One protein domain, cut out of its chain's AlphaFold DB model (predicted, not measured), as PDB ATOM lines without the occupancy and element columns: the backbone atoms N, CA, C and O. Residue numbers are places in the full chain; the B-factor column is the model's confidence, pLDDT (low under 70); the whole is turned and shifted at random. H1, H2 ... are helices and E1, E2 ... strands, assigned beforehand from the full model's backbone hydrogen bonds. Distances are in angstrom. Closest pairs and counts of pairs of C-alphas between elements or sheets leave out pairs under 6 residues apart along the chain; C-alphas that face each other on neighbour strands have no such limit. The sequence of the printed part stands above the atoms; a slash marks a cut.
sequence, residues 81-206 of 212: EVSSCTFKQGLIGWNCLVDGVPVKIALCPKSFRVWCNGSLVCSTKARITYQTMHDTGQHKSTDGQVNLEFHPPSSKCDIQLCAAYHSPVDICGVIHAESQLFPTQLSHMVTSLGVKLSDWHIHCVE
ATOM      1  N   GLU A  81      24.635 -60.238 -49.022       86.12
ATOM      2  CA  GLU A  81      25.803 -60.542 -49.839       86.12
ATOM      3  C   GLU A  81      26.199 -59.332 -50.675       86.12
ATOM      4  O   GLU A  81      25.385 -58.761 -51.394       86.12
ATOM      5  N   VAL A  82      27.479 -58.968 -50.640       87.62
ATOM      6  CA  VAL A  82      28.043 -57.978 -51.559       87.62
ATOM      7  C   VAL A  82      28.594 -58.715 -52.773       87.62
ATOM      8  O   VAL A  82      29.684 -59.281 -52.728       87.62
ATOM      9  N   SER A  83      27.851 -58.677 -53.875       86.56
ATOM     10  CA  SER A  83      28.252 -59.312 -55.135       86.56
ATOM     11  C   SER A  83      29.424 -58.591 -55.812       86.56
ATOM     12  O   SER A  83      30.261 -59.211 -56.463       86.56
ATOM     13  N   SER A  84      29.501 -57.261 -55.681       89.12
ATOM     14  CA  SER A  84      30.600 -56.463 -56.233       89.12
ATOM     15  C   SER A  84      30.700 -55.080 -55.592       89.12
ATOM     16  O   SER A  84      29.714 -54.528 -55.101       89.12
ATOM     17  N   CYS A  85      31.907 -54.517 -55.645       91.50
ATOM     18  CA  CYS A  85      32.220 -53.142 -55.272       91.50
ATOM     19  C   CYS A  85      33.023 -52.497 -56.408       91.50
ATOM     20  O   CYS A  85      33.927 -53.126 -56.962       91.50
ATOM     21  N   THR A  86      32.685 -51.265 -56.783       92.06
ATOM     22  CA  THR A  86      33.340 -50.545 -57.881       92.06
ATOM     23  C   THR A  86      33.587 -49.091 -57.521       92.06
ATOM     24  O   THR A  86      32.809 -48.486 -56.789       92.06
ATOM     25  N   PHE A  87      34.647 -48.515 -58.085       90.31
ATOM     26  CA  PHE A  87      34.875 -47.077 -58.072       90.31
ATOM     27  C   PHE A  87      34.852 -46.563 -59.509       90.31
ATOM     28  O   PHE A  87      35.712 -46.924 -60.315       90.31
ATOM     29  N   LYS A  88      33.835 -45.773 -59.861       89.31
ATOM     30  CA  LYS A  88      33.661 -45.224 -61.214       89.31
ATOM     31  C   LYS A  88      33.131 -43.803 -61.129       89.31
ATOM     32  O   LYS A  88      32.216 -43.535 -60.362       89.31
ATOM     33  N   GLN A  89      33.705 -42.903 -61.930       89.00
ATOM     34  CA  GLN A  89      33.265 -41.503 -62.033       89.00
ATOM     35  C   GLN A  89      33.202 -40.771 -60.675       89.00
ATOM     36  O   GLN A  89      32.360 -39.908 -60.457       89.00
ATOM     37  N   GLY A  90      34.089 -41.125 -59.738       87.12
ATOM     38  CA  GLY A  90      34.101 -40.533 -58.399       87.12
ATOM     39  C   GLY A  90      33.004 -41.042 -57.461       87.12
ATOM     40  O   GLY A  90      32.822 -40.453 -56.401       87.12
ATOM     41  N   LEU A  91      32.290 -42.114 -57.815       92.12
ATOM     42  CA  LEU A  91      31.326 -42.796 -56.953       92.12
ATOM     43  C   LEU A  91      31.883 -44.141 -56.489       92.12
ATOM     44  O   LEU A  91      32.504 -44.865 -57.272       92.12
ATOM     45  N   ILE A  92      31.611 -44.489 -55.233       94.00
ATOM     46  CA  ILE A  92      31.790 -45.845 -54.707       94.00
ATOM     47  C   ILE A  92      30.445 -46.553 -54.838       94.00
ATOM     48  O   ILE A  92      29.442 -46.065 -54.323       94.00
ATOM     49  N   GLY A  93      30.405 -47.667 -55.562       94.00
ATOM     50  CA  GLY A  93      29.185 -48.420 -55.834       94.00
ATOM     51  C   GLY A  93      29.254 -49.844 -55.301       94.00
ATOM     52  O   GLY A  93      30.251 -50.527 -55.528       94.00
ATOM     53  N   TRP A  94      28.174 -50.308 -54.678       94.75
ATOM     54  CA  TRP A  94      27.981 -51.681 -54.218       94.75
ATOM     55  C   TRP A  94      26.759 -52.300 -54.885       94.75
ATOM     56  O   TRP A  94      25.680 -51.708 -54.896       94.75
ATOM     57  N   ASN A  95      26.916 -53.516 -55.396       92.12
ATOM     58  CA  ASN A  95      25.785 -54.352 -55.783       92.12
ATOM     59  C   ASN A  95      25.621 -55.425 -54.714       92.12
ATOM     60  O   ASN A  95      26.510 -56.261 -54.533       92.12
ATOM     61  N   CYS A  96      24.495 -55.398 -54.020       89.69
ATOM     62  CA  CYS A  96      24.197 -56.288 -52.912       89.69
ATOM     63  C   CYS A  96      22.995 -57.172 -53.244       89.69
ATOM     64  O   CYS A  96      22.139 -56.791 -54.042       89.69
ATOM     65  N   LEU A  97      22.920 -58.331 -52.608       87.38
ATOM     66  CA  LEU A  97      21.695 -59.094 -52.431       87.38
ATOM     67  C   LEU A  97      21.307 -58.955 -50.963       87.38
ATOM     68  O   LEU A  97      22.118 -59.250 -50.087       87.38
ATOM     69  N   VAL A  98      20.101 -58.458 -50.708       83.81
ATOM     70  CA  VAL A  98      19.524 -58.315 -49.369       83.81
ATOM     71  C   VAL A  98      18.257 -59.151 -49.359       83.81
ATOM     72  O   VAL A  98      17.339 -58.860 -50.122       83.81
ATOM     73  N   ASP A  99      18.236 -60.238 -48.590       79.44
ATOM     74  CA  ASP A  99      17.130 -61.211 -48.597       79.44
ATOM     75  C   ASP A  99      16.797 -61.742 -50.005       79.44
ATOM     76  O   ASP A  99      15.638 -61.910 -50.384       79.44
ATOM     77  N   GLY A 100      17.831 -61.953 -50.825       79.88
ATOM     78  CA  GLY A 100      17.691 -62.380 -52.222       79.88
ATOM     79  C   GLY A 100      17.221 -61.281 -53.185       79.88
ATOM     80  O   GLY A 100      17.176 -61.516 -54.393       79.88
ATOM     81  N   VAL A 101      16.922 -60.075 -52.696       84.62
ATOM     82  CA  VAL A 101      16.546 -58.923 -53.523       84.62
ATOM     83  C   VAL A 101      17.803 -58.147 -53.930       84.62
ATOM     84  O   VAL A 101      18.584 -57.744 -53.063       84.62
ATOM     85  N   PRO A 102      18.033 -57.901 -55.231       88.62
ATOM     86  CA  PRO A 102      19.173 -57.118 -55.681       88.62
ATOM     87  C   PRO A 102      18.998 -55.639 -55.323       88.62
ATOM     88  O   PRO A 102      18.013 -54.998 -55.691       88.62
ATOM     89  N   VAL A 103      19.999 -55.086 -54.644       89.62
ATOM     90  CA  VAL A 103      20.054 -53.690 -54.210       89.62
ATOM     91  C   VAL A 103      21.346 -53.058 -54.713       89.62
ATOM     92  O   VAL A 103      22.444 -53.559 -54.473       89.62
ATOM     93  N   LYS A 104      21.231 -51.934 -55.419       93.19
ATOM     94  CA  LYS A 104      22.367 -51.145 -55.905       93.19
ATOM     95  C   LYS A 104      22.529 -49.906 -55.051       93.19
ATOM     96  O   LYS A 104      21.600 -49.109 -54.951       93.19
ATOM     97  N   ILE A 105      23.706 -49.715 -54.479       94.06
ATOM     98  CA  ILE A 105      24.005 -48.571 -53.621       94.06
ATOM     99  C   ILE A 105      25.163 -47.799 -54.224       94.06
ATOM    100  O   ILE A 105      26.139 -48.396 -54.667       94.06
ATOM    101  N   ALA A 106      25.064 -46.476 -54.236       94.94
ATOM    102  CA  ALA A 106      26.148 -45.599 -54.648       94.94
ATOM    103  C   ALA A 106      26.362 -44.495 -53.613       94.94
ATOM    104  O   ALA A 106      25.400 -43.906 -53.129       94.94
ATOM    105  N   LEU A 107      27.621 -44.195 -53.309       93.75
ATOM    106  CA  LEU A 107      28.057 -43.103 -52.445       93.75
ATOM    107  C   LEU A 107      28.927 -42.146 -53.260       93.75
ATOM    108  O   LEU A 107      29.879 -42.577 -53.909       93.75
ATOM    109  N   CYS A 108      28.644 -40.847 -53.177       92.19
ATOM    110  CA  CYS A 108      29.561 -39.809 -53.643       92.19
ATOM    111  C   CYS A 108      30.458 -39.361 -52.480       92.19
ATOM    112  O   CYS A 108      29.968 -38.656 -51.601       92.19
ATOM    113  N   PRO A 109      31.765 -39.684 -52.458       87.25
ATOM    114  CA  PRO A 109      32.642 -39.327 -51.342       87.25
ATOM    115  C   PRO A 109      32.890 -37.818 -51.199       87.25
ATOM    116  O   PRO A 109      33.402 -37.390 -50.176       87.25
ATOM    117  N   LYS A 110      32.555 -37.003 -52.212       87.19
ATOM    118  CA  LYS A 110      32.679 -35.536 -52.137       87.19
ATOM    119  C   LYS A 110      31.521 -34.886 -51.379       87.19
ATOM    120  O   LYS A 110      31.730 -33.964 -50.595       87.19
ATOM    121  N   SER A 111      30.296 -35.338 -51.650       87.88
ATOM    122  CA  SER A 111      29.071 -34.762 -51.082       87.88
ATOM    123  C   SER A 111      28.422 -35.629 -50.007       87.88
ATOM    124  O   SER A 111      27.416 -35.218 -49.438       87.88
ATOM    125  N   PHE A 112      28.946 -36.835 -49.778       89.12
ATOM    126  CA  PHE A 112      28.411 -37.865 -48.881       89.12
ATOM    127  C   PHE A 112      26.945 -38.228 -49.132       89.12
ATOM    128  O   PHE A 112      26.272 -38.787 -48.271       89.12
ATOM    129  N   ARG A 113      26.449 -37.937 -50.337       90.44
ATOM    130  CA  ARG A 113      25.113 -38.337 -50.770       90.44
ATOM    131  C   ARG A 113      25.108 -39.808 -51.149       90.44
ATOM    132  O   ARG A 113      26.055 -40.296 -51.774       90.44
ATOM    133  N   VAL A 114      24.019 -40.476 -50.788       91.69
ATOM    134  CA  VAL A 114      23.809 -41.902 -51.023       91.69
ATOM    135  C   VAL A 114      22.604 -42.097 -51.932       91.69
ATOM    136  O   VAL A 114      21.571 -41.451 -51.758       91.69
ATOM    137  N   TRP A 115      22.729 -43.009 -52.888       93.25
ATOM    138  CA  TRP A 115      21.636 -43.472 -53.734       93.25
ATOM    139  C   TRP A 115      21.404 -44.959 -53.510       93.25
ATOM    140  O   TRP A 115      22.360 -45.727 -53.420       93.25
ATOM    141  N   CYS A 116      20.138 -45.359 -53.483       92.69
ATOM    142  CA  CYS A 116      19.698 -46.744 -53.419       92.69
ATOM    143  C   CYS A 116      18.775 -47.020 -54.610       92.69
ATOM    144  O   CYS A 116      17.783 -46.323 -54.805       92.69
ATOM    145  N   ASN A 117      19.119 -48.008 -55.439       92.94
ATOM    146  CA  ASN A 117      18.431 -48.348 -56.689       92.94
ATOM    147  C   ASN A 117      18.201 -47.140 -57.622       92.94
ATOM    148  O   ASN A 117      17.220 -47.083 -58.354       92.94
ATOM    149  N   GLY A 118      19.126 -46.172 -57.603       90.50
ATOM    150  CA  GLY A 118      19.059 -44.941 -58.402       90.50
ATOM    151  C   GLY A 118      18.298 -43.785 -57.744       90.50
ATOM    152  O   GLY A 118      18.440 -42.646 -58.183       90.50
ATOM    153  N   SER A 119      17.558 -44.030 -56.663       91.75
ATOM    154  CA  SER A 119      16.862 -42.990 -55.901       91.75
ATOM    155  C   SER A 119      17.763 -42.408 -54.816       91.75
ATOM    156  O   SER A 119      18.477 -43.146 -54.136       91.75
ATOM    157  N   LEU A 120      17.735 -41.084 -54.641       91.00
ATOM    158  CA  LEU A 120      18.463 -40.419 -53.559       91.00
ATOM    159  C   LEU A 120      17.881 -40.848 -52.204       91.00
ATOM    160  O   LEU A 120      16.667 -40.819 -52.008       91.00
ATOM    161  N   VAL A 121      18.750 -41.216 -51.268       88.69
ATOM    162  CA  VAL A 121      18.365 -41.527 -49.892       88.69
ATOM    163  C   VAL A 121      18.202 -40.217 -49.121       88.69
ATOM    164  O   VAL A 121      19.175 -39.501 -48.895       88.69
ATOM    165  N   CYS A 122      16.969 -39.891 -48.727       79.75
ATOM    166  CA  CYS A 122      16.646 -38.619 -48.063       79.75
ATOM    167  C   CYS A 122      16.833 -38.636 -46.537       79.75
ATOM    168  O   CYS A 122      16.843 -37.576 -45.916       79.75
ATOM    169  N   SER A 123      16.943 -39.818 -45.925       76.38
ATOM    170  CA  SER A 123      17.145 -39.963 -44.483       76.38
ATOM    171  C   SER A 123      18.260 -40.966 -44.211       76.38
ATOM    172  O   SER A 123      18.116 -42.156 -44.488       76.38
ATOM    173  N   THR A 124      19.370 -40.466 -43.676       79.19
ATOM    174  CA  THR A 124      20.538 -41.235 -43.245       79.19
ATOM    175  C   THR A 124      20.837 -40.918 -41.782       79.19
ATOM    176  O   THR A 124      21.278 -39.815 -41.459       79.19
ATOM    177  N   LYS A 125      20.644 -41.871 -40.871       83.69
ATOM    178  CA  LYS A 125      21.208 -41.752 -39.523       83.69
ATOM    179  C   LYS A 125      22.720 -41.784 -39.657       83.69
ATOM    180  O   LYS A 125      23.267 -42.676 -40.294       83.69
ATOM    181  N   ALA A 126      23.403 -40.827 -39.059       81.94
ATOM    182  CA  ALA A 126      24.839 -40.735 -39.198       81.94
ATOM    183  C   ALA A 126      25.520 -40.610 -37.848       81.94
ATOM    184  O   ALA A 126      24.973 -40.027 -36.910       81.94
ATOM    185  N   ARG A 127      26.718 -41.183 -37.753       82.50
ATOM    186  CA  ARG A 127      27.476 -41.219 -36.509       82.50
ATOM    187  C   ARG A 127      28.966 -41.172 -36.788       82.50
ATOM    188  O   ARG A 127      29.471 -41.948 -37.593       82.50
ATOM    189  N   ILE A 128      29.666 -40.311 -36.060       82.19
ATOM    190  CA  ILE A 128      31.129 -40.313 -35.989       82.19
ATOM    191  C   ILE A 128      31.521 -40.868 -34.624       82.19
ATOM    192  O   ILE A 128      30.969 -40.468 -33.602       82.19
ATOM    193  N   THR A 129      32.428 -41.832 -34.611       81.69
ATOM    194  CA  THR A 129      32.933 -42.489 -33.406       81.69
ATOM    195  C   THR A 129      34.430 -42.338 -33.333       81.69
ATOM    196  O   THR A 129      35.144 -42.867 -34.179       81.69
ATOM    197  N   TYR A 130      34.882 -41.667 -32.288       79.62
ATOM    198  CA  TYR A 130      36.283 -41.573 -31.915       79.62
ATOM    199  C   TYR A 130      36.795 -42.914 -31.355       79.62
ATOM    200  O   TYR A 130      36.089 -43.571 -30.586       79.62
ATOM    201  N   GLN A 131      38.008 -43.315 -31.744       77.50
ATOM    202  CA  GLN A 131      38.665 -44.531 -31.247       77.50
ATOM    203  C   GLN A 131      39.983 -44.236 -30.532       77.50
ATOM    204  O   GLN A 131      40.202 -44.757 -29.442       77.50
ATOM    205  N   THR A 132      40.860 -43.435 -31.142       76.62
ATOM    206  CA  THR A 132      42.218 -43.198 -30.628       76.62
ATOM    207  C   THR A 132      42.624 -41.743 -30.834       76.62
ATOM    208  O   THR A 132      42.353 -41.163 -31.884       76.62
ATOM    209  N   MET A 133      43.298 -41.169 -29.841       79.50
ATOM    210  CA  MET A 133      43.952 -39.865 -29.911       79.50
ATOM    211  C   MET A 133      45.450 -40.100 -29.933       79.50
ATOM    212  O   MET A 133      45.976 -40.868 -29.127       79.50
ATOM    213  N   HIS A 134      46.127 -39.394 -30.825       77.69
ATOM    214  CA  HIS A 134      47.575 -39.318 -30.845       77.69
ATOM    215  C   HIS A 134      47.972 -37.921 -30.396       77.69
ATOM    216  O   HIS A 134      47.603 -36.934 -31.031       77.69
ATOM    217  N   ASP A 135      48.707 -37.844 -29.292       79.81
ATOM    218  CA  ASP A 135      49.287 -36.600 -28.795       79.81
ATOM    219  C   ASP A 135      50.809 -36.726 -28.812       79.81
ATOM    220  O   ASP A 135      51.390 -37.574 -28.136       79.81
ATOM    221  N   THR A 136      51.449 -35.896 -29.630       74.06
ATOM    222  CA  THR A 136      52.915 -35.824 -29.744       74.06
ATOM    223  C   THR A 136      53.487 -34.567 -29.082       74.06
ATOM    224  O   THR A 136      54.661 -34.255 -29.260       74.06
ATOM    225  N   GLY A 137      52.673 -33.799 -28.349       71.88
ATOM    226  CA  GLY A 137      53.051 -32.523 -27.732       71.88
ATOM    227  C   GLY A 137      53.084 -31.334 -28.701       71.88
ATOM    228  O   GLY A 137      52.819 -30.210 -28.284       71.88
ATOM    229  N   GLN A 138      53.350 -31.562 -29.993       69.44
ATOM    230  CA  GLN A 138      53.269 -30.538 -31.048       69.44
ATOM    231  C   GLN A 138      52.003 -30.652 -31.906       69.44
ATOM    232  O   GLN A 138      51.507 -29.643 -32.401       69.44
ATOM    233  N   HIS A 139      51.461 -31.861 -32.062       69.75
ATOM    234  CA  HIS A 139      50.254 -32.117 -32.843       69.75
ATOM    235  C   HIS A 139      49.344 -33.126 -32.145       69.75
ATOM    236  O   HIS A 139      49.813 -34.146 -31.630       69.75
ATOM    237  N   LYS A 140      48.039 -32.834 -32.191       80.06
ATOM    238  CA  LYS A 140      46.957 -33.721 -31.763       80.06
ATOM    239  C   LYS A 140      46.190 -34.194 -32.985       80.06
ATOM    240  O   LYS A 140      45.615 -33.370 -33.690       80.06
ATOM    241  N   SER A 141      46.170 -35.498 -33.218       84.12
ATOM    242  CA  SER A 141      45.363 -36.115 -34.270       84.12
ATOM    243  C   SER A 141      44.424 -37.158 -33.683       84.12
ATOM    244  O   SER A 141      44.640 -37.677 -32.584       84.12
ATOM    245  N   THR A 142      43.337 -37.434 -34.397       87.06
ATOM    246  CA  THR A 142      42.322 -38.391 -33.955       87.06
ATOM    247  C   THR A 142      41.966 -39.361 -35.062       87.06
ATOM    248  O   THR A 142      41.808 -38.972 -36.218       87.06
ATOM    249  N   ASP A 143      41.806 -40.622 -34.678       88.38
ATOM    250  CA  ASP A 143      41.325 -41.688 -35.544       88.38
ATOM    251  C   ASP A 143      39.976 -42.200 -35.054       88.38
ATOM    252  O   ASP A 143      39.683 -42.240 -33.850       88.38
ATOM    253  N   GLY A 144      39.168 -42.671 -35.994       88.81
ATOM    254  CA  GLY A 144      37.911 -43.308 -35.658       88.81
ATOM    255  C   GLY A 144      37.139 -43.801 -36.868       88.81
ATOM    256  O   GLY A 144      37.713 -44.197 -37.881       88.81
ATOM    257  N   GLN A 145      35.814 -43.816 -36.744       89.44
ATOM    258  CA  GLN A 145      34.905 -44.314 -37.770       89.44
ATOM    259  C   GLN A 145      33.750 -43.358 -38.031       89.44
ATOM    260  O   GLN A 145      33.235 -42.725 -37.113       89.44
ATOM    261  N   VAL A 146      33.331 -43.303 -39.287       88.75
ATOM    262  CA  VAL A 146      32.132 -42.617 -39.758       88.75
ATOM    263  C   VAL A 146      31.159 -43.666 -40.267       88.75
ATOM    264  O   VAL A 146      31.543 -44.492 -41.090       88.75
ATOM    265  N   ASN A 147      29.912 -43.601 -39.813       88.75
ATOM    266  CA  ASN A 147      28.843 -44.511 -40.202       88.75
ATOM    267  C   ASN A 147      27.660 -43.717 -40.771       88.75
ATOM    268  O   ASN A 147      27.240 -42.723 -40.176       88.75
ATOM    269  N   LEU A 148      27.119 -44.176 -41.897       89.31
ATOM    270  CA  LEU A 148      25.901 -43.694 -42.548       89.31
ATOM    271  C   LEU A 148      24.922 -44.862 -42.648       89.31
ATOM    272  O   LEU A 148      25.160 -45.799 -43.402       89.31
ATOM    273  N   GLU A 149      23.829 -44.811 -41.908       89.50
ATOM    274  CA  GLU A 149      22.799 -45.842 -41.850       89.50
ATOM    275  C   GLU A 149      21.500 -45.342 -42.484       89.50
ATOM    276  O   GLU A 149      21.043 -44.237 -42.195       89.50
ATOM    277  N   PHE A 150      20.887 -46.140 -43.348       88.38
ATOM    278  CA  PHE A 150      19.616 -45.813 -43.984       88.38
ATOM    279  C   PHE A 150      18.785 -47.060 -44.243       88.38
ATOM    280  O   PHE A 150      19.320 -48.156 -44.376       88.38
ATOM    281  N   HIS A 151      17.475 -46.874 -44.370       86.75
ATOM    282  CA  HIS A 151      16.540 -47.956 -44.648       86.75
ATOM    283  C   HIS A 151      16.215 -48.015 -46.151       86.75
ATOM    284  O   HIS A 151      15.595 -47.081 -46.674       86.75
ATOM    285  N   PRO A 152      16.627 -49.064 -46.886       82.00
ATOM    286  CA  PRO A 152      16.198 -49.257 -48.266       82.00
ATOM    287  C   PRO A 152      14.683 -49.533 -48.322       82.00
ATOM    288  O   PRO A 152      14.206 -50.354 -47.545       82.00
ATOM    289  N   PRO A 153      13.926 -48.958 -49.276       74.50
ATOM    290  CA  PRO A 153      12.461 -49.090 -49.328       74.50
ATOM    291  C   PRO A 153      11.910 -50.525 -49.394       74.50
ATOM    292  O   PRO A 153      10.743 -50.747 -49.096       74.50
ATOM    293  N   SER A 154      12.719 -51.488 -49.839       70.50
ATOM    294  CA  SER A 154      12.325 -52.885 -50.060       70.50
ATOM    295  C   SER A 154      13.087 -53.879 -49.177       70.50
ATOM    296  O   SER A 154      13.085 -55.070 -49.475       70.50
ATOM    297  N   SER A 155      13.793 -53.400 -48.152       72.69
ATOM    298  CA  SER A 155      14.650 -54.219 -47.291       72.69
ATOM    299  C   SER A 155      14.035 -54.380 -45.907       72.69
ATOM    300  O   SER A 155      13.435 -53.449 -45.380       72.69
ATOM    301  N   LYS A 156      14.215 -55.549 -45.289       74.62
ATOM    302  CA  LYS A 156      13.871 -55.762 -43.876       74.62
ATOM    303  C   LYS A 156      14.994 -55.356 -42.920       74.62
ATOM    304  O   LYS A 156      14.758 -55.312 -41.716       74.62
ATOM    305  N   CYS A 157      16.177 -55.031 -43.443       80.25
ATOM    306  CA  CYS A 157      17.298 -54.507 -42.669       80.25
ATOM    307  C   CYS A 157      17.693 -53.093 -43.087       80.25
ATOM    308  O   CYS A 157      17.519 -52.691 -44.244       80.25
ATOM    309  N   ASP A 158      18.276 -52.365 -42.140       87.31
ATOM    310  CA  ASP A 158      18.956 -51.112 -42.435       87.31
ATOM    311  C   ASP A 158      20.309 -51.414 -43.081       87.31
ATOM    312  O   ASP A 158      20.942 -52.434 -42.819       87.31
ATOM    313  N   ILE A 159      20.770 -50.520 -43.942       88.81
ATOM    314  CA  ILE A 159      22.092 -50.597 -44.552       88.81
ATOM    315  C   ILE A 159      22.983 -49.561 -43.899       88.81
ATOM    316  O   ILE A 159      22.602 -48.399 -43.793       88.81
ATOM    317  N   GLN A 160      24.193 -49.969 -43.529       91.50
ATOM    318  CA  GLN A 160      25.200 -49.103 -42.942       91.50
ATOM    319  C   GLN A 160      26.449 -49.048 -43.826       91.50
ATOM    320  O   GLN A 160      27.063 -50.073 -44.118       91.50
ATOM    321  N   LEU A 161      26.827 -47.844 -44.253       92.56
ATOM    322  CA  LEU A 161      28.113 -47.546 -44.878       92.56
ATOM    323  C   LEU A 161      29.068 -47.039 -43.810       92.56
ATOM    324  O   LEU A 161      28.744 -46.095 -43.095       92.56
ATOM    325  N   CYS A 162      30.258 -47.610 -43.750       91.38
ATOM    326  CA  CYS A 162      31.244 -47.287 -42.735       91.38
ATOM    327  C   CYS A 162      32.573 -46.922 -43.391       91.38
ATOM    328  O   CYS A 162      32.979 -47.557 -44.363       91.38
ATOM    329  N   ALA A 163      33.279 -45.949 -42.830       92.12
ATOM    330  CA  ALA A 163      34.636 -45.582 -43.217       92.12
ATOM    331  C   ALA A 163      35.497 -45.332 -41.986       92.12
ATOM    332  O   ALA A 163      35.010 -44.827 -40.975       92.12
ATOM    333  N   ALA A 164      36.786 -45.642 -42.087       91.31
ATOM    334  CA  ALA A 164      37.771 -45.149 -41.138       91.31
ATOM    335  C   ALA A 164      38.039 -43.665 -41.417       91.31
ATOM    336  O   ALA A 164      38.104 -43.258 -42.582       91.31
ATOM    337  N   TYR A 165      38.220 -42.868 -40.366       90.38
ATOM    338  CA  TYR A 165      38.692 -41.494 -40.492       90.38
ATOM    339  C   TYR A 165      40.016 -41.293 -39.765       90.38
ATOM    340  O   TYR A 165      40.252 -41.893 -38.719       90.38
ATOM    341  N   HIS A 166      40.821 -40.395 -40.322       89.94
ATOM    342  CA  HIS A 166      41.968 -39.774 -39.681       89.94
ATOM    343  C   HIS A 166      41.792 -38.257 -39.740       89.94
ATOM    344  O   HIS A 166      41.495 -37.709 -40.803       89.94
ATOM    345  N   SER A 167      41.977 -37.572 -38.621       87.56
ATOM    346  CA  SER A 167      41.872 -36.121 -38.518       87.56
ATOM    347  C   SER A 167      43.167 -35.525 -37.969       87.56
ATOM    348  O   SER A 167      43.616 -35.959 -36.908       87.56
ATOM    349  N   PRO A 168      43.736 -34.491 -38.615       85.62
ATOM    350  CA  PRO A 168      44.906 -33.775 -38.106       85.62
ATOM    351  C   PRO A 168      44.572 -32.824 -36.945       85.62
ATOM    352  O   PRO A 168      45.472 -32.185 -36.406       85.62
ATOM    353  N   VAL A 169      43.287 -32.700 -36.601       80.88
ATOM    354  CA  VAL A 169      42.785 -31.932 -35.462       80.88
ATOM    355  C   VAL A 169      42.027 -32.841 -34.499       80.88
ATOM    356  O   VAL A 169      41.533 -33.912 -34.872       80.88
ATOM    357  N   ASP A 170      41.920 -32.399 -33.253       76.44
ATOM    358  CA  ASP A 170      41.136 -33.084 -32.236       76.44
ATOM    359  C   ASP A 170      39.634 -32.919 -32.509       76.44
ATOM    360  O   ASP A 170      39.090 -31.817 -32.440       76.44
ATOM    361  N   ILE A 171      38.975 -34.029 -32.849       71.88
ATOM    362  CA  ILE A 171      37.528 -34.105 -33.059       71.88
ATOM    363  C   ILE A 171      36.968 -35.067 -32.010       71.88
ATOM    364  O   ILE A 171      36.602 -36.207 -32.301       71.88
ATOM    365  N   CYS A 172      36.965 -34.629 -30.754       59.75
ATOM    366  CA  CYS A 172      36.377 -35.387 -29.655       59.75
ATOM    367  C   CYS A 172      34.842 -35.429 -29.754       59.75
ATOM    368  O   CYS A 172      34.183 -34.401 -29.904       59.75
ATOM    369  N   GLY A 173      34.268 -36.621 -29.565       59.09
ATOM    370  CA  GLY A 173      32.838 -36.813 -29.302       59.09
ATOM    371  C   GLY A 173      32.109 -37.710 -30.301       59.09
ATOM    372  O   GLY A 173      32.596 -38.021 -31.386       59.09
ATOM    373  N   VAL A 174      30.910 -38.149 -29.908       54.97
ATOM    374  CA  VAL A 174      29.965 -38.789 -30.826       54.97
ATOM    375  C   VAL A 174      29.077 -37.702 -31.408       54.97
ATOM    376  O   VAL A 174      28.170 -37.212 -30.736       54.97
ATOM    377  N   ILE A 175      29.340 -37.318 -32.655       64.44
ATOM    378  CA  ILE A 175      28.503 -36.344 -33.355       64.44
ATOM    379  C   ILE A 175      27.259 -37.078 -33.856       64.44
ATOM    380  O   ILE A 175      27.330 -37.869 -34.799       64.44
ATOM    381  N   HIS A 176      26.130 -36.820 -33.196       59.31
ATOM    382  CA  HIS A 176      24.801 -37.116 -33.722       59.31
ATOM    383  C   HIS A 176      24.315 -35.849 -34.418       59.31
ATOM    384  O   HIS A 176      23.858 -34.912 -33.768       59.31
ATOM    385  N   ALA A 177      24.490 -35.789 -35.731       59.97
ATOM    386  CA  ALA A 177      23.947 -34.688 -36.508       59.97
ATOM    387  C   ALA A 177      22.501 -34.982 -36.899       59.97
ATOM    388  O   ALA A 177      22.093 -36.143 -37.014       59.97
ATOM    389  N   GLU A 178      21.751 -33.925 -37.197       65.56
ATOM    390  CA  GLU A 178      20.530 -34.080 -37.970       65.56
ATOM    391  C   GLU A 178      20.856 -34.811 -39.277       65.56
ATOM    392  O   GLU A 178      21.707 -34.383 -40.059       65.56
ATOM    393  N   SER A 179      20.160 -35.929 -39.491       67.94
ATOM    394  CA  SER A 179      20.325 -36.859 -40.617       67.94
ATOM    395  C   SER A 179      20.469 -36.155 -41.978       67.94
ATOM    396  O   SER A 179      21.276 -36.563 -42.811       67.94
ATOM    397  N   GLN A 180      19.756 -35.042 -42.176       74.69
ATOM    398  CA  GLN A 180      19.750 -34.275 -43.425       74.69
ATOM    399  C   GLN A 180      20.979 -33.369 -43.616       74.69
ATOM    400  O   GLN A 180      21.387 -33.117 -44.749       74.69
ATOM    401  N   LEU A 181      21.570 -32.869 -42.528       78.31
ATOM    402  CA  LEU A 181      22.697 -31.929 -42.567       78.31
ATOM    403  C   LEU A 181      24.051 -32.632 -42.463       78.31
ATOM    404  O   LEU A 181      25.076 -32.048 -42.825       78.31
ATOM    405  N   PHE A 182      24.061 -33.885 -42.008       81.19
ATOM    406  CA  PHE A 182      25.284 -34.652 -41.824       81.19
ATOM    407  C   PHE A 182      26.186 -34.709 -43.067       81.19
ATOM    408  O   PHE A 182      27.383 -34.458 -42.917       81.19
ATOM    409  N   PRO A 183      25.682 -34.965 -44.295       82.81
ATOM    410  CA  PRO A 183      26.546 -35.005 -45.475       82.81
ATOM    411  C   PRO A 183      27.294 -33.685 -45.708       82.81
ATOM    412  O   PRO A 183      28.475 -33.684 -46.052       82.81
ATOM    413  N   THR A 184      26.628 -32.556 -45.456       83.25
ATOM    414  CA  THR A 184      27.220 -31.216 -45.557       83.25
ATOM    415  C   THR A 184      28.279 -30.995 -44.478       83.25
ATOM    416  O   THR A 184      29.367 -30.509 -44.781       83.25
ATOM    417  N   GLN A 185      27.999 -31.388 -43.233       82.38
ATOM    418  CA  GLN A 185      28.956 -31.271 -42.129       82.38
ATOM    419  C   GLN A 185      30.199 -32.133 -42.364       82.38
ATOM    420  O   GLN A 185      31.315 -31.643 -42.223       82.38
ATOM    421  N   LEU A 186      30.021 -33.386 -42.787       84.62
ATOM    422  CA  LEU A 186      31.134 -34.275 -43.099       84.62
ATOM    423  C   LEU A 186      31.953 -33.762 -44.293       84.62
ATOM    424  O   LEU A 186      33.179 -33.823 -44.259       84.62
ATOM    425  N   SER A 187      31.298 -33.186 -45.310       85.38
ATOM    426  CA  SER A 187      31.980 -32.491 -46.411       85.38
ATOM    427  C   SER A 187      32.859 -31.361 -45.885       85.38
ATOM    428  O   SER A 187      34.051 -31.347 -46.175       85.38
ATOM    429  N   HIS A 188      32.323 -30.510 -45.006       83.69
ATOM    430  CA  HIS A 188      33.089 -29.443 -44.367       83.69
ATOM    431  C   HIS A 188      34.264 -29.972 -43.523       83.69
ATOM    432  O   HIS A 188      35.356 -29.413 -43.566       83.69
ATOM    433  N   MET A 189      34.084 -31.065 -42.777       84.88
ATOM    434  CA  MET A 189      35.174 -31.685 -42.014       84.88
ATOM    435  C   MET A 189      36.306 -32.170 -42.931       84.88
ATOM    436  O   MET A 189      37.480 -31.960 -42.636       84.88
ATOM    437  N   VAL A 190      35.971 -32.779 -44.068       87.50
ATOM    438  CA  VAL A 190      36.971 -33.256 -45.032       87.50
ATOM    439  C   VAL A 190      37.672 -32.094 -45.736       87.50
ATOM    440  O   VAL A 190      38.897 -32.094 -45.839       87.50
ATOM    441  N   THR A 191      36.928 -31.086 -46.196       85.38
ATOM    442  CA  THR A 191      37.502 -29.978 -46.974       85.38
ATOM    443  C   THR A 191      38.237 -28.962 -46.113       85.38
ATOM    444  O   THR A 191      39.297 -28.489 -46.510       85.38
ATOM    445  N   SER A 192      37.679 -28.614 -44.954       85.12
ATOM    446  CA  SER A 192      38.157 -27.498 -44.133       85.12
ATOM    447  C   SER A 192      39.042 -27.957 -42.981       85.12
ATOM    448  O   SER A 192      40.006 -27.276 -42.648       85.12
ATOM    449  N   LEU A 193      38.733 -29.106 -42.366       83.25
ATOM    450  CA  LEU A 193      39.500 -29.638 -41.227       83.25
ATOM    451  C   LEU A 193      40.536 -30.689 -41.649       83.25
ATOM    452  O   LEU A 193      41.255 -31.220 -40.806       83.25
ATOM    453  N   GLY A 194      40.622 -30.997 -42.946       86.38
ATOM    454  CA  GLY A 194      41.590 -31.951 -43.486       86.38
ATOM    455  C   GLY A 194      41.341 -33.398 -43.060       86.38
ATOM    456  O   GLY A 194      42.272 -34.205 -43.089       86.38
ATOM    457  N   VAL A 195      40.112 -33.741 -42.653       88.44
ATOM    458  CA  VAL A 195      39.748 -35.122 -42.312       88.44
ATOM    459  C   VAL A 195      39.900 -36.010 -43.544       88.44
ATOM    460  O   VAL A 195      39.376 -35.717 -44.617       88.44
ATOM    461  N   LYS A 196      40.596 -37.133 -43.388       91.25
ATOM    462  CA  LYS A 196      40.781 -38.145 -44.429       91.25
ATOM    463  C   LYS A 196      39.902 -39.346 -44.128       91.25
ATOM    464  O   LYS A 196      39.958 -39.885 -43.028       91.25
ATOM    465  N   LEU A 197      39.124 -39.778 -45.117       90.50
ATOM    466  CA  LEU A 197      38.294 -40.979 -45.035       90.50
ATOM    467  C   LEU A 197      38.879 -42.088 -45.901       90.50
ATOM    468  O   LEU A 197      39.309 -41.846 -47.029       90.50
ATOM    469  N   SER A 198      38.873 -43.306 -45.374       89.00
ATOM    470  CA  SER A 198      39.425 -44.490 -46.030       89.00
ATOM    471  C   SER A 198      38.643 -45.746 -45.648       89.00
ATOM    472  O   SER A 198      37.754 -45.703 -44.799       89.00
ATOM    473  N   ASP A 199      38.949 -46.862 -46.310       88.94
ATOM    474  CA  ASP A 199      38.410 -48.186 -45.978       88.94
ATOM    475  C   ASP A 199      36.873 -48.257 -45.916       88.94
ATOM    476  O   ASP A 199      36.284 -48.837 -44.999       88.94
ATOM    477  N   TRP A 200      36.218 -47.676 -46.929       91.06
ATOM    478  CA  TRP A 200      34.766 -47.754 -47.085       91.06
ATOM    479  C   TRP A 200      34.282 -49.199 -47.190       91.06
ATOM    480  O   TRP A 200      34.773 -49.986 -48.003       91.06
ATOM    481  N   HIS A 201      33.263 -49.525 -46.409       88.56
ATOM    482  CA  HIS A 201      32.641 -50.837 -46.391       88.56
ATOM    483  C   HIS A 201      31.147 -50.736 -46.070       88.56
ATOM    484  O   HIS A 201      30.663 -49.687 -45.651       88.56
ATOM    485  N   ILE A 202      30.412 -51.817 -46.326       91.31
ATOM    486  CA  ILE A 202      28.953 -51.865 -46.224       91.31
ATOM    487  C   ILE A 202      28.519 -53.073 -45.394       91.31
ATOM    488  O   ILE A 202      29.056 -54.169 -45.574       91.31
ATOM    489  N   HIS A 203      27.535 -52.863 -44.526       87.31
ATOM    490  CA  HIS A 203      26.901 -53.888 -43.701       87.31
ATOM    491  C   HIS A 203      25.377 -53.771 -43.764       87.31
ATOM    492  O   HIS A 203      24.837 -52.696 -44.023       87.31
ATOM    493  N   CYS A 204      24.696 -54.873 -43.472       85.25
ATOM    494  CA  CYS A 204      23.271 -54.905 -43.155       85.25
ATOM    495  C   CYS A 204      23.131 -54.956 -41.626       85.25
ATOM    496  O   CYS A 204      23.850 -55.696 -40.951       85.25
ATOM    497  N   VAL A 205      22.257 -54.114 -41.086       82.38
ATOM    498  CA  VAL A 205      21.983 -53.958 -39.659       82.38
ATOM    499  C   VAL A 205      20.556 -54.421 -39.412       82.38
ATOM    500  O   VAL A 205      19.586 -53.777 -39.815       82.38
ATOM    501  N   GLU A 206      20.431 -55.558 -38.740       72.62
ATOM    502  CA  GLU A 206      19.151 -56.048 -38.251       72.62
ATOM    503  C   GLU A 206      18.792 -55.319 -36.958       72.62
ATOM    504  O   GLU A 206      19.418 -55.518 -35.910       72.62
TER     505      GLU A 206
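Overview. This is residues 81 to 206 of the 212 residues of an uncharacterized protein of Clonorchis sinensis (UniProt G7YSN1). Two antiparallel sheets of four strands are partly face to face as a loose sandwich, their strands crossed at 39 degrees, and one helix, H1, lies over the longer, twisted sheet. The long axis runs from the turn between E2 and E3 at Gly 100 to the far turn between E5 and E6 at Gly 137. The printed part has 126 residues with eight named strands and one named helix, in the order E1 E2 E3 E4 E5 E6 E7 H1 E8; the sheets run E1 E2 E3 E4 and E5 E6 E7 E8, and the class is mostly strand. The whole is compact, with a radius of gyration of the C-alphas of 15.2 A, yet elongated, spanning 52 by 27 by 23 A.

Arrangement. E1, residues 81 to 88, E2, 91 to 98, E3, 101 to 107, and E4, 114 to 116, form a meander, each strand the antiparallel neighbour of the one before. N 86 and O 93 are 2.8 A apart, N 94 and O 105 2.8 A, and N 106 and O 115 2.9 A, within hydrogen-bond range. E5, residues 125 to 135, E6, 140 to 150, and E7, 158 to 167, form a second meander, with N 129 and O 145 at 2.8 A and N 146 and O 163 at 2.8 A. E8, residues 196 to 205, is the antiparallel neighbour of E7, with N 162 and O 201 at 2.8 A, and bends by 62 degrees at residue 199. E1 and E2 are near E8, with 8 pairs of C-alphas within 10 A each. H1, residues 182 to 192, is on the second sheet at a height over the sheet of 9.6 A. It lies over E6 and E7, and runs along the strands, only just, at 27 degrees to E6 on the local plane. The closest C-alphas of H1 and E8, Val 190 and Lys 196, are 6.2 A apart. Every O i to N i+4 pair of H1 is within hydrogen-bond range.

Along the chain. E1 begins at C-alpha 81, (25.803, -60.542, -49.839). E1, E2 and E3 measure 20.6, 20.9 and 19.6 A, and E4 6.8 A. E5, E6 and E7 measure 30.5, 32.3 and 27.7 A. H1, 14.9 A, begins at C-alpha 182, (25.284, -34.652, -41.824). E8, 25.0 A, ends at C-alpha 205, (21.983, -53.958, -39.659).

Size, cuts and confidence. The C-alphas farthest apart, those of Gly 100 and Gly 137, are 52.4 A apart. The printed part has no cut. The link from E7 to H1, residues 168 to 181, is long. The mean pLDDT of the printed part is 84.1; residues 138 to 139 and 172 to 179 are under 70.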